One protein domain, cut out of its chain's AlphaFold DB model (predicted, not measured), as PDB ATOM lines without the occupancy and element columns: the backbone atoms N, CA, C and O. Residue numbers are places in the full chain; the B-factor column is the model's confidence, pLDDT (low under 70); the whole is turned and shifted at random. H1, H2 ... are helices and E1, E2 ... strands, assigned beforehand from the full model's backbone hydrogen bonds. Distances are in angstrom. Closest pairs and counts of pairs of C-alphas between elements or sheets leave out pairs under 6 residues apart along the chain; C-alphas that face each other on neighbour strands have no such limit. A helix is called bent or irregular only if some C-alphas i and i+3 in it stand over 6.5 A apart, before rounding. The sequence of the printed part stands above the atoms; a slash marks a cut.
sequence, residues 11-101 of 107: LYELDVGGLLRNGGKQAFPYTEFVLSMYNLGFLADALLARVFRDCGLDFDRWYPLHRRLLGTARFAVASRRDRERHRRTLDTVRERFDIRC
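What this domain is: This is residues 11 to 101 of the 107 residues of an uncharacterized protein of Rhodococcus tukisamuensis (UniProt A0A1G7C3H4). A long helix, H4, bends into two arms like a bow, and H2 packs on both arms across the inside of the bend. E1 and the short helix H1 gather near the second arm, H4b, while short H3 is near H2 and the first arm, H4a; residues 62 to 67 stick out at that end. The printed part has 91 residues, in the order E1, H1, H2, H3, H4, mostly helix. It is only just loose, close to compact, with a radius of gyration of the C-alphas of 15.1 A and spans of 45 by 23 by 18 A.

How they stand to each other: E1, residues 12 to 14, pairs with no named strand; its closest C-alpha pair with H2, residues 28 to 46, is Tyr 12 and Asn 39, 6.5 A apart. H1, residues 16 to 21, and H2 form a helical hairpin at a shallow tilt of 16 degrees; they only just touch, with 3 pairs of C-alphas within 8 A, the closest Leu 19 and Phe 28 at 7.1 A. H3, residues 49 to 54, is close to but not clearly touching H2, the closest C-alphas being Ala 44 and Phe 52 at 8.0 A. H4, residues 65 to 97, was assigned as one helix by its hydrogen bonds but is bent: C-alphas 81 and 84 are 7.5 A apart, and arms H4a, residues 65 to 81, and H4b, residues 84 to 97, stand at a steep tilt of 59 degrees. H2 touches H4a with residues 37 to 45 alone, only just about perpendicular at 72 degrees, closest at the C-alphas of Gly 41 and Ser 79, 4.8 A. H2 touches H4b with residues 31 to 38 alone, closest at the C-alphas of Val 34 and His 86, 5.9 A. In H1, H2, H3, H4a and H4b every O i to N i+4 pair is within hydrogen-bond range.

Where its parts are: E1 begins at C-alpha 12 (-15.901, 8.761, -43.081). H2 measures 26.8 A, H4a 24.5 A and H4b 20.0 A, ending at C-alpha 97 (-10.795, 23.750, -40.119).

The domain as a whole: The C-alphas farthest apart, Pro 64 and Asp 98, are 45.6 A apart. The printed part has no cut and no long link. Residues 47 to 50 have pLDDT under 70.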
ATOM      1  N   LEU A  11     -16.485   4.239 -44.836       90.31
ATOM      2  CA  LEU A  11     -17.012   5.194 -43.870       90.31
ATOM      3  C   LEU A  11     -16.109   6.428 -43.820       90.31
ATOM      4  O   LEU A  11     -14.921   6.339 -44.105       90.31
ATOM      5  N   TYR A  12     -16.664   7.570 -43.437       93.69
ATOM      6  CA  TYR A  12     -15.901   8.761 -43.081       93.69
ATOM      7  C   TYR A  12     -15.700   8.838 -41.568       93.69
ATOM      8  O   TYR A  12     -16.556   8.406 -40.790       93.69
ATOM      9  N   GLU A  13     -14.590   9.447 -41.167       94.62
ATOM     10  CA  GLU A  13     -14.314   9.871 -39.799       94.62
ATOM     11  C   GLU A  13     -14.341  11.398 -39.657       94.62
ATOM     12  O   GLU A  13     -14.190  12.130 -40.637       94.62
ATOM     13  N   LEU A  14     -14.515  11.866 -38.419       95.44
ATOM     14  CA  LEU A  14     -14.495  13.275 -38.039       95.44
ATOM     15  C   LEU A  14     -13.779  13.453 -36.696       95.44
ATOM     16  O   LEU A  14     -14.203  12.904 -35.679       95.44
ATOM     17  N   ASP A  15     -12.734  14.278 -36.670       94.25
ATOM     18  CA  ASP A  15     -12.106  14.746 -35.437       94.25
ATOM     19  C   ASP A  15     -12.942  15.863 -34.796       94.25
ATOM     20  O   ASP A  15     -12.729  17.058 -35.012       94.25
ATOM     21  N   VAL A  16     -13.913  15.457 -33.977       93.19
ATOM     22  CA  VAL A  16     -14.774  16.374 -33.215       93.19
ATOM     23  C   VAL A  16     -13.948  17.259 -32.278       93.19
ATOM     24  O   VAL A  16     -14.237  18.446 -32.128       93.19
ATOM     25  N   GLY A  17     -12.898  16.713 -31.661       93.31
ATOM     26  CA  GLY A  17     -12.039  17.467 -30.751       93.31
ATOM     27  C   GLY A  17     -11.278  18.574 -31.477       93.31
ATOM     28  O   GLY A  17     -11.220  19.703 -30.989       93.31
ATOM     29  N   GLY A  18     -10.713  18.265 -32.643       92.25
ATOM     30  CA  GLY A  18     -10.103  19.237 -33.550       92.25
ATOM     31  C   GLY A  18     -11.110  20.281 -34.023       92.25
ATOM     32  O   GLY A  18     -10.850  21.476 -33.903       92.25
ATOM     33  N   LEU A  19     -12.305  19.858 -34.449       94.38
ATOM     34  CA  LEU A  19     -13.339  20.772 -34.943       94.38
ATOM     35  C   LEU A  19     -13.763  21.791 -33.879       94.38
ATOM     36  O   LEU A  19     -13.873  22.985 -34.160       94.38
ATOM     37  N   LEU A  20     -13.991  21.341 -32.644       93.81
ATOM     38  CA  LEU A  20     -14.401  22.218 -31.547       93.81
ATOM     39  C   LEU A  20     -13.274  23.153 -31.087       93.81
ATOM     40  O   LEU A  20     -13.567  24.269 -30.647       93.81
ATOM     41  N   ARG A  21     -12.008  22.721 -31.192       93.12
ATOM     42  CA  ARG A  21     -10.823  23.534 -30.869       93.12
ATOM     43  C   ARG A  21     -10.527  24.585 -31.940       93.12
ATOM     44  O   ARG A  21     -10.254  25.726 -31.585       93.12
ATOM     45  N   ASN A  22     -10.699  24.253 -33.217       92.00
ATOM     46  CA  ASN A  22     -10.390  25.135 -34.352       92.00
ATOM     47  C   ASN A  22     -11.552  26.086 -34.714       92.00
ATOM     48  O   ASN A  22     -11.704  26.506 -35.856       92.00
ATOM     49  N   GLY A  23     -12.412  26.431 -33.747       86.50
ATOM     50  CA  GLY A  23     -13.499  27.402 -33.939       86.50
ATOM     51  C   GLY A  23     -14.743  26.869 -34.667       86.50
ATOM     52  O   GLY A  23     -15.659  27.636 -34.958       86.50
ATOM     53  N   GLY A  24     -14.841  25.561 -34.914       90.44
ATOM     54  CA  GLY A  24     -15.935  24.919 -35.650       90.44
ATOM     55  C   GLY A  24     -17.204  24.618 -34.849       90.44
ATOM     56  O   GLY A  24     -18.050  23.861 -35.322       90.44
ATOM     57  N   LYS A  25     -17.396  25.203 -33.658       92.81
ATOM     58  CA  LYS A  25     -18.558  24.918 -32.782       92.81
ATOM     59  C   LYS A  25     -19.912  25.095 -33.479       92.81
ATOM     60  O   LYS A  25     -20.816  24.298 -33.262       92.81
ATOM     61  N   GLN A  26     -20.046  26.113 -34.329       93.56
ATOM     62  CA  GLN A  26     -21.273  26.352 -35.103       93.56
ATOM     63  C   GLN A  26     -21.443  25.363 -36.263       93.56
ATOM     64  O   GLN A  26     -22.565  25.026 -36.626       93.56
ATOM     65  N   ALA A  27     -20.336  24.889 -36.840       92.50
ATOM     66  CA  ALA A  27     -20.342  23.927 -37.939       92.50
ATOM     67  C   ALA A  27     -20.561  22.486 -37.456       92.50
ATOM     68  O   ALA A  27     -21.006  21.650 -38.241       92.50
ATOM     69  N   PHE A  28     -20.279  22.196 -36.182       94.31
ATOM     70  CA  PHE A  28     -20.383  20.864 -35.589       94.31
ATOM     71  C   PHE A  28     -21.716  20.145 -35.859       94.31
ATOM     72  O   PHE A  28     -21.661  19.082 -36.474       94.31
ATOM     73  N   PRO A  29     -22.903  20.679 -35.501       95.44
ATOM     74  CA  PRO A  29     -24.153  19.934 -35.681       95.44
ATOM     75  C   PRO A  29     -24.445  19.615 -37.153       95.44
ATOM     76  O   PRO A  29     -24.943  18.538 -37.470       95.44
ATOM     77  N   TYR A  30     -24.093  20.522 -38.067       95.06
ATOM     78  CA  TYR A  30     -24.272  20.309 -39.503       95.06
ATOM     79  C   TYR A  30     -23.276  19.291 -40.057       95.06
ATOM     80  O   TYR A  30     -23.647  18.447 -40.868       95.06
ATOM     81  N   THR A  31     -22.025  19.347 -39.599       95.31
ATOM     82  CA  THR A  31     -20.978  18.399 -39.996       95.31
ATOM     83  C   THR A  31     -21.334  16.994 -39.527       95.31
ATOM     84  O   THR A  31     -21.294  16.061 -40.324       95.31
ATOM     85  N   GLU A  32     -21.759  16.852 -38.273       95.50
ATOM     86  CA  GLU A  32     -22.178  15.577 -37.689       95.50
ATOM     87  C   GLU A  32     -23.400  14.999 -38.408       95.50
ATOM     88  O   GLU A  32     -23.461  13.802 -38.697       95.50
ATOM     89  N   PHE A  33     -24.362  15.852 -38.765       95.00
ATOM     90  CA  PHE A  33     -25.520  15.432 -39.544       95.00
ATOM     91  C   PHE A  33     -25.113  14.917 -40.931       95.00
ATOM     92  O   PHE A  33     -25.544  13.842 -41.348       95.00
ATOM     93  N   VAL A  34     -24.250  15.650 -41.641       95.56
ATOM     94  CA  VAL A  34     -23.747  15.254 -42.966       95.56
ATOM     95  C   VAL A  34     -22.940  13.957 -42.881       95.56
ATOM     96  O   VAL A  34     -23.136  13.071 -43.713       95.56
ATOM     97  N   LEU A  35     -22.085  13.818 -41.865       96.00
ATOM     98  CA  LEU A  35     -21.320  12.603 -41.585       96.00
ATOM     99  C   LEU A  35     -22.247  11.408 -41.351       96.00
ATOM    100  O   LEU A  35     -22.074  10.352 -41.961       96.00
ATOM    101  N   SER A  36     -23.264  11.597 -40.511       92.94
ATOM    102  CA  SER A  36     -24.269  10.579 -40.213       92.94
ATOM    103  C   SER A  36     -25.013  10.152 -41.474       92.94
ATOM    104  O   SER A  36     -25.135   8.959 -41.730       92.94
ATOM    105  N   MET A  37     -25.466  11.096 -42.305       92.25
ATOM    106  CA  MET A  37     -26.157  10.784 -43.563       92.25
ATOM    107  C   MET A  37     -25.253  10.063 -44.568       92.25
ATOM    108  O   MET A  37     -25.705   9.124 -45.226       92.25
ATOM    109  N   TYR A  38     -23.976  10.449 -44.656       93.38
ATOM    110  CA  TYR A  38     -22.992   9.764 -45.494       93.38
ATOM    111  C   TYR A  38     -22.801   8.314 -45.035       93.38
ATOM    112  O   TYR A  38     -23.104   7.385 -45.786       93.38
ATOM    113  N   ASN A  39     -22.385   8.111 -43.783       92.62
ATOM    114  CA  ASN A  39     -22.094   6.788 -43.225       92.62
ATOM    115  C   ASN A  39     -23.333   5.888 -43.205       92.62
ATOM    116  O   ASN A  39     -23.261   4.711 -43.564       92.62
ATOM    117  N   LEU A  40     -24.496   6.436 -42.847       89.00
ATOM    118  CA  LEU A  40     -25.738   5.674 -42.812       89.00
ATOM    119  C   LEU A  40     -26.227   5.297 -44.214       89.00
ATOM    120  O   LEU A  40     -26.784   4.215 -44.388       89.00
ATOM    121  N   GLY A  41     -25.966   6.131 -45.222       88.50
ATOM    122  CA  GLY A  41     -26.229   5.803 -46.620       88.50
ATOM    123  C   GLY A  41     -25.492   4.548 -47.081       88.50
ATOM    124  O   GLY A  41     -26.092   3.648 -47.662       88.50
ATOM    125  N   PHE A  42     -24.209   4.450 -46.746       87.62
ATOM    126  CA  PHE A  42     -23.407   3.259 -47.009       87.62
ATOM    127  C   PHE A  42     -23.877   2.024 -46.250       87.62
ATOM    128  O   PHE A  42     -23.935   0.924 -46.802       87.62
ATOM    129  N   LEU A  43     -24.220   2.203 -44.977       84.06
ATOM    130  CA  LEU A  43     -24.752   1.122 -44.161       84.06
ATOM    131  C   LEU A  43     -26.111   0.647 -44.692       84.06
ATOM    132  O   LEU A  43     -26.382  -0.544 -44.628       84.06
ATOM    133  N   ALA A  44     -26.931   1.526 -45.271       81.06
ATOM    134  CA  ALA A  44     -28.190   1.145 -45.916       81.06
ATOM    135  C   ALA A  44     -27.986   0.298 -47.174       81.06
ATOM    136  O   ALA A  44     -28.788  -0.596 -47.434       81.06
ATOM    137  N   ASP A  45     -26.905   0.529 -47.918       78.31
ATOM    138  CA  ASP A  45     -26.553  -0.299 -49.072       78.31
ATOM    139  C   ASP A  45     -25.999  -1.670 -48.658       78.31
ATOM    140  O   ASP A  45     -26.280  -2.679 -49.306       78.31
ATOM    141  N   ALA A  46     -25.216  -1.720 -47.579       76.56
ATOM    142  CA  ALA A  46     -24.542  -2.939 -47.143       76.56
ATOM    143  C   ALA A  46     -25.386  -3.812 -46.197       76.56
ATOM    144  O   ALA A  46     -25.205  -5.032 -46.151       76.56
ATOM    145  N   LEU A  47     -26.285  -3.226 -45.403       69.75
ATOM    146  CA  LEU A  47     -27.021  -3.918 -44.347       69.75
ATOM    147  C   LEU A  47     -28.468  -4.211 -44.751       69.75
ATOM    148  O   LEU A  47     -29.150  -3.424 -45.395       69.75
ATOM    149  N   LEU A  48     -28.966  -5.369 -44.316       65.75
ATOM    150  CA  LEU A  48     -30.365  -5.747 -44.509       65.75
ATOM    151  C   LEU A  48     -31.270  -4.800 -43.710       65.75
ATOM    152  O   LEU A  48     -30.941  -4.456 -42.575       65.75
ATOM    153  N   ALA A  49     -32.466  -4.494 -44.225       67.69
ATOM    154  CA  ALA A  49     -33.473  -3.662 -43.544       67.69
ATOM    155  C   ALA A  49     -33.813  -4.135 -42.113       67.69
ATOM    156  O   ALA A  49     -34.287  -3.363 -41.285       67.69
ATOM    157  N   ARG A  50     -33.554  -5.412 -41.796       68.38
ATOM    158  CA  ARG A  50     -33.654  -5.952 -40.437       68.38
ATOM    159  C   ARG A  50     -32.697  -5.270 -39.451       68.38
ATOM    160  O   ARG A  50     -33.115  -4.991 -38.339       68.38
ATOM    161  N   VAL A  51     -31.467  -4.956 -39.860       71.19
ATOM    162  CA  VAL A  51     -30.470  -4.316 -38.985       71.19
ATOM    163  C   VAL A  51     -30.910  -2.907 -38.599       71.19
ATOM    164  O   VAL A  51     -30.796  -2.534 -37.441       71.19
ATOM    165  N   PHE A  52     -31.509  -2.158 -39.526       71.75
ATOM    166  CA  PHE A  52     -32.071  -0.840 -39.221       71.75
ATOM    167  C   PHE A  52     -33.170  -0.912 -38.157       71.75
ATOM    168  O   PHE A  52     -33.191  -0.095 -37.241       71.75
ATOM    169  N   ARG A  53     -34.038  -1.928 -38.215       72.06
ATOM    170  CA  ARG A  53     -35.063  -2.142 -37.182       72.06
ATOM    171  C   ARG A  53     -34.470  -2.545 -35.839       72.06
ATOM    172  O   ARG A  53     -34.852  -1.982 -34.817       72.06
ATOM    173  N   ASP A  54     -33.558  -3.512 -35.852       76.31
ATOM    174  CA  ASP A  54     -32.984  -4.094 -34.637       76.31
ATOM    175  C   ASP A  54     -32.056  -3.087 -33.922       76.31
ATOM    176  O   ASP A  54     -31.963  -3.100 -32.698       76.31
ATOM    177  N   CYS A  55     -31.443  -2.154 -34.661       74.25
ATOM    178  CA  CYS A  55     -30.627  -1.058 -34.127       74.25
ATOM    179  C   CYS A  55     -31.419   0.227 -33.815       74.25
ATOM    180  O   CYS A  55     -30.810   1.241 -33.483       74.25
ATOM    181  N   GLY A  56     -32.753   0.221 -33.927       71.31
ATOM    182  CA  GLY A  56     -33.586   1.384 -33.587       71.31
ATOM    183  C   GLY A  56     -33.537   2.542 -34.592       71.31
ATOM    184  O   GLY A  56     -34.048   3.617 -34.303       71.31
ATOM    185  N   LEU A  57     -32.991   2.321 -35.789       72.94
ATOM    186  CA  LEU A  57     -32.963   3.278 -36.904       72.94
ATOM    187  C   LEU A  57     -34.247   3.226 -37.754       72.94
ATOM    188  O   LEU A  57     -34.267   3.652 -38.908       72.94
ATOM    189  N   ASP A  58     -35.320   2.677 -37.189       75.19
ATOM    190  CA  ASP A  58     -36.654   2.643 -37.775       75.19
ATOM    191  C   ASP A  58     -37.537   3.689 -37.093       75.19
ATOM    192  O   ASP A  58     -38.292   3.397 -36.162       75.19
ATOM    193  N   PHE A  59     -37.410   4.929 -37.559       74.44
ATOM    194  CA  PHE A  59     -38.177   6.070 -37.052       74.44
ATOM    195  C   PHE A  59     -39.683   5.936 -37.314       74.44
ATOM    196  O   PHE A  59     -40.493   6.535 -36.612       74.44
ATOM    197  N   ASP A  60     -40.066   5.107 -38.286       78.69
ATOM    198  CA  ASP A  60     -41.451   4.870 -38.675       78.69
ATOM    199  C   ASP A  60     -42.045   3.624 -37.994       78.69
ATOM    200  O   ASP A  60     -43.066   3.103 -38.443       78.69
ATOM    201  N   ARG A  61     -41.443   3.116 -36.907       81.94
ATOM    202  CA  ARG A  61     -41.842   1.841 -36.280       81.94
ATOM    203  C   ARG A  61     -43.325   1.760 -35.900       81.94
ATOM    204  O   ARG A  61     -43.885   0.664 -35.931       81.94
ATOM    205  N   TRP A  62     -43.954   2.885 -35.558       86.56
ATOM    206  CA  TRP A  62     -45.386   2.963 -35.234       86.56
ATOM    207  C   TRP A  62     -46.308   2.912 -36.462       86.56
ATOM    208  O   TRP A  62     -47.515   2.741 -36.315       86.56
ATOM    209  N   TYR A  63     -45.763   3.046 -37.672       85.94
ATOM    210  CA  TYR A  63     -46.513   3.020 -38.920       85.94
ATOM    211  C   TYR A  63     -46.588   1.614 -39.547       85.94
ATOM    212  O   TYR A  63     -45.752   0.743 -39.279       85.94
ATOM    213  N   PRO A  64     -47.567   1.378 -40.442       88.88
ATOM    214  CA  PRO A  64     -47.674   0.128 -41.188       88.88
ATOM    215  C   PRO A  64     -46.421  -0.196 -42.011       88.88
ATOM    216  O   PRO A  64     -45.718   0.692 -42.502       88.88
ATOM    217  N   LEU A  65     -46.177  -1.492 -42.234       84.56
ATOM    218  CA  LEU A  65     -44.966  -1.999 -42.889       84.56
ATOM    219  C   LEU A  65     -44.691  -1.359 -44.260       84.56
ATOM    220  O   LEU A  65     -43.547  -1.023 -44.551       84.56
ATOM    221  N   HIS A  66     -45.718  -1.149 -45.088       83.38
ATOM    222  CA  HIS A  66     -45.548  -0.568 -46.425       83.38
ATOM    223  C   HIS A  66     -44.952   0.850 -46.378       83.38
ATOM    224  O   HIS A  66     -44.099   1.183 -47.198       83.38
ATOM    225  N   ARG A  67     -45.333   1.667 -45.384       85.12
ATOM    226  CA  ARG A  67     -44.801   3.023 -45.198       85.12
ATOM    227  C   ARG A  67     -43.338   2.989 -44.759       85.12
ATOM    228  O   ARG A  67     -42.522   3.714 -45.319       85.12
ATOM    229  N   ARG A  68     -42.999   2.088 -43.834       83.81
ATOM    230  CA  ARG A  68     -41.620   1.869 -43.358       83.81
ATOM    231  C   ARG A  68     -40.685   1.428 -44.484       83.81
ATOM    232  O   ARG A  68     -39.569   1.932 -44.617       83.81
ATOM    233  N   LEU A  69     -41.153   0.505 -45.327       80.94
ATOM    234  CA  LEU A  69     -40.402   0.034 -46.494       80.94
ATOM    235  C   LEU A  69     -40.196   1.152 -47.520       80.94
ATOM    236  O   LEU A  69     -39.080   1.320 -48.011       80.94
ATOM    237  N   LEU A  70     -41.231   1.953 -47.793       85.81
ATOM    238  CA  LEU A  70     -41.130   3.102 -48.693       85.81
ATOM    239  C   LEU A  70     -40.122   4.144 -48.178       85.81
ATOM    240  O   LEU A  70     -39.303   4.632 -48.955       85.81
ATOM    241  N   GLY A  71     -40.147   4.451 -46.877       82.19
ATOM    242  CA  GLY A  71     -39.200   5.369 -46.237       82.19
ATOM    243  C   GLY A  71     -37.754   4.886 -46.358       82.19
ATOM    244  O   GLY A  71     -36.882   5.637 -46.793       82.19
ATOM    245  N   THR A  72     -37.520   3.600 -46.086       81.50
ATOM    246  CA  THR A  72     -36.194   2.971 -46.213       81.50
ATOM    247  C   THR A  72     -35.693   3.006 -47.659       81.50
ATOM    248  O   THR A  72     -34.552   3.390 -47.915       81.50
ATOM    249  N   ALA A  73     -36.548   2.652 -48.623       83.38
ATOM    250  CA  ALA A  73     -36.199   2.682 -50.041       83.38
ATOM    251  C   ALA A  73     -35.872   4.109 -50.509       83.38
ATOM    252  O   ALA A  73     -34.870   4.330 -51.189       83.38
ATOM    253  N   ARG A  74     -36.678   5.095 -50.097       87.44
ATOM    254  CA  ARG A  74     -36.442   6.508 -50.411       87.44
ATOM    255  C   ARG A  74     -35.132   7.009 -49.811       87.44
ATOM    256  O   ARG A  74     -34.400   7.713 -50.501       87.44
ATOM    257  N   PHE A  75     -34.825   6.629 -48.570       85.94
ATOM    258  CA  PHE A  75     -33.554   6.949 -47.926       85.94
ATOM    259  C   PHE A  75     -32.370   6.368 -48.702       85.94
ATOM    260  O   PHE A  75     -31.453   7.114 -49.027       85.94
ATOM    261  N   ALA A  76     -32.412   5.084 -49.073       85.00
ATOM    262  CA  ALA A  76     -31.337   4.440 -49.830       85.00
ATOM    263  C   ALA A  76     -31.108   5.087 -51.210       85.00
ATOM    264  O   ALA A  76     -29.976   5.293 -51.639       85.00
ATOM    265  N   VAL A  77     -32.180   5.460 -51.915       88.88
ATOM    266  CA  VAL A  77     -32.059   6.164 -53.203       88.88
ATOM    267  C   VAL A  77     -31.483   7.570 -53.014       88.88
ATOM    268  O   VAL A  77     -30.588   7.977 -53.758       88.88
ATOM    269  N   ALA A  78     -31.977   8.317 -52.023       88.75
ATOM    270  CA  ALA A  78     -31.502   9.667 -51.738       88.75
ATOM    271  C   ALA A  78     -30.033   9.668 -51.294       88.75
ATOM    272  O   ALA A  78     -29.246  10.476 -51.785       88.75
ATOM    273  N   SER A  79     -29.642   8.726 -50.436       88.25
ATOM    274  CA  SER A  79     -28.277   8.618 -49.925       88.25
ATOM    275  C   SER A  79     -27.275   8.321 -51.040       88.25
ATOM    276  O   SER A  79     -26.238   8.978 -51.109       88.25
ATOM    277  N   ARG A  80     -27.612   7.425 -51.980       87.69
ATOM    278  CA  ARG A  80     -26.798   7.166 -53.179       87.69
ATOM    279  C   ARG A  80     -26.615   8.418 -54.025       87.69
ATOM    280  O   ARG A  80     -25.496   8.718 -54.432       87.69
ATOM    281  N   ARG A  81     -27.701   9.157 -54.274       90.19
ATOM    282  CA  ARG A  81     -27.676  10.385 -55.083       90.19
ATOM    283  C   ARG A  81     -26.849  11.487 -54.427       90.19
ATOM    284  O   ARG A  81     -26.110  12.191 -55.110       90.19
ATOM    285  N   ASP A  82     -26.966  11.633 -53.114       92.19
ATOM    286  CA  ASP A  82     -26.348  12.732 -52.382       92.19
ATOM    287  C   ASP A  82     -24.937  12.407 -51.872       92.19
ATOM    288  O   ASP A  82     -24.272  13.274 -51.311       92.19
ATOM    289  N   ARG A  83     -24.449  11.178 -52.045       90.94
ATOM    290  CA  ARG A  83     -23.168  10.696 -51.504       90.94
ATOM    291  C   ARG A  83     -21.981  11.588 -51.842       90.94
ATOM    292  O   ARG A  83     -21.213  11.961 -50.960       90.94
ATOM    293  N   GLU A  84     -21.869  11.974 -53.106       93.12
ATOM    294  CA  GLU A  84     -20.800  12.853 -53.576       93.12
ATOM    295  C   GLU A  84     -20.955  14.280 -53.021       93.12
ATOM    296  O   GLU A  84     -19.963  14.926 -52.693       93.12
ATOM    297  N   ARG A  85     -22.193  14.758 -52.818       93.94
ATOM    298  CA  ARG A  85     -22.448  16.047 -52.153       93.94
ATOM    299  C   ARG A  85     -21.962  16.016 -50.704       93.94
ATOM    300  O   ARG A  85     -21.224  16.907 -50.304       93.94
ATOM    301  N   HIS A  86     -22.344  14.989 -49.947       94.75
ATOM    302  CA  HIS A  86     -21.931  14.832 -48.550       94.75
ATOM    303  C   HIS A  86     -20.409  14.719 -48.428       94.75
ATOM    304  O   HIS A  86     -19.822  15.406 -47.597       94.75
ATOM    305  N   ARG A  87     -19.764  13.932 -49.301       94.81
ATOM    306  CA  ARG A  87     -18.302  13.831 -49.363       94.81
ATOM    307  C   ARG A  87     -17.651  15.203 -49.537       94.81
ATOM    308  O   ARG A  87     -16.815  15.575 -48.727       94.81
ATOM    309  N   ARG A  88     -18.075  15.984 -50.539       95.94
ATOM    310  CA  ARG A  88     -17.531  17.333 -50.770       95.94
ATOM    311  C   ARG A  88     -17.746  18.259 -49.579       95.94
ATOM    312  O   ARG A  88     -16.861  19.044 -49.257       95.94
ATOM    313  N   THR A  89     -18.900  18.179 -48.916       95.75
ATOM    314  CA  THR A  89     -19.155  18.955 -47.695       95.75
ATOM    315  C   THR A  89     -18.179  18.580 -46.577       95.75
ATOM    316  O   THR A  89     -17.629  19.474 -45.943       95.75
ATOM    317  N   LEU A  90     -17.912  17.288 -46.367       95.94
ATOM    318  CA  LEU A  90     -16.952  16.815 -45.363       95.94
ATOM    319  C   LEU A  90     -15.503  17.178 -45.726       95.94
ATOM    320  O   LEU A  90     -14.752  17.613 -44.854       95.94
ATOM    321  N   ASP A  91     -15.134  17.092 -47.005       96.06
ATOM    322  CA  ASP A  91     -13.825  17.532 -47.511       96.06
ATOM    323  C   ASP A  91     -13.642  19.052 -47.331       96.06
ATOM    324  O   ASP A  91     -12.580  19.509 -46.915       96.06
ATOM    325  N   THR A  92     -14.705  19.840 -47.524       96.19
ATOM    326  CA  THR A  92     -14.688  21.289 -47.247       96.19
ATOM    327  C   THR A  92     -14.470  21.571 -45.759       96.19
ATOM    328  O   THR A  92     -13.766  22.513 -45.405       96.19
ATOM    329  N   VAL A  93     -15.065  20.774 -44.864       95.31
ATOM    330  CA  VAL A  93     -14.852  20.908 -43.412       95.31
ATOM    331  C   VAL A  93     -13.409  20.569 -43.042       95.31
ATOM    332  O   VAL A  93     -12.807  21.318 -42.273       95.31
ATOM    333  N   ARG A  94     -12.846  19.498 -43.621       94.81
ATOM    334  CA  ARG A  94     -11.426  19.140 -43.472       94.81
ATOM    335  C   ARG A  94     -10.533  20.327 -43.817       94.81
ATOM    336  O   ARG A  94      -9.714  20.723 -43.002       94.81
ATOM    337  N   GLU A  95     -10.721  20.897 -45.004       95.94
ATOM    338  CA  GLU A  95      -9.886  21.984 -45.528       95.94
ATOM    339  C   GLU A  95     -10.076  23.291 -44.753       95.94
ATOM    340  O   GLU A  95      -9.112  23.991 -44.466       95.94
ATOM    341  N   ARG A  96     -11.314  23.618 -44.372       95.19
ATOM    342  CA  ARG A  96     -11.628  24.872 -43.678       95.19
ATOM    343  C   ARG A  96     -11.094  24.921 -42.251       95.19
ATOM    344  O   ARG A  96     -10.713  25.995 -41.792       95.19
ATOM    345  N   PHE A  97     -11.169  23.807 -41.532       93.81
ATOM    346  CA  PHE A  97     -10.795  23.750 -40.119       93.81
ATOM    347  C   PHE A  97      -9.450  23.068 -39.882       93.81
ATOM    348  O   PHE A  97      -9.024  23.019 -38.733       93.81
ATOM    349  N   ASP A  98      -8.804  22.567 -40.936       93.25
ATOM    350  CA  ASP A  98      -7.541  21.829 -40.879       93.25
ATOM    351  C   ASP A  98      -7.586  20.691 -39.842       93.25
ATOM    352  O   ASP A  98      -6.802  20.617 -38.897       93.25
ATOM    353  N   ILE A  99      -8.605  19.834 -39.967       94.12
ATOM    354  CA  ILE A  99      -8.857  18.711 -39.049       94.12
ATOM    355  C   ILE A  99      -8.828  17.379 -39.782       94.12
ATOM    356  O   ILE A  99      -9.051  17.311 -40.989       94.12
ATOM    357  N   ARG A 100      -8.669  16.283 -39.035       91.88
ATOM    358  CA  ARG A 100      -8.855  14.943 -39.593       91.88
ATOM    359  C   ARG A 100     -10.341  14.706 -39.891       91.88
ATOM    360  O   ARG A 100     -11.149  14.520 -38.987       91.88
ATOM    361  N   CYS A 101     -10.702  14.756 -41.166       92.81
ATOM    362  CA  CYS A 101     -12.039  14.448 -41.665       92.81
ATOM    363  C   CYS A 101     -11.888  13.832 -43.057       92.81
ATOM    364  O   CYS A 101     -11.463  14.503 -43.995       92.81
TER     365      CYS A 101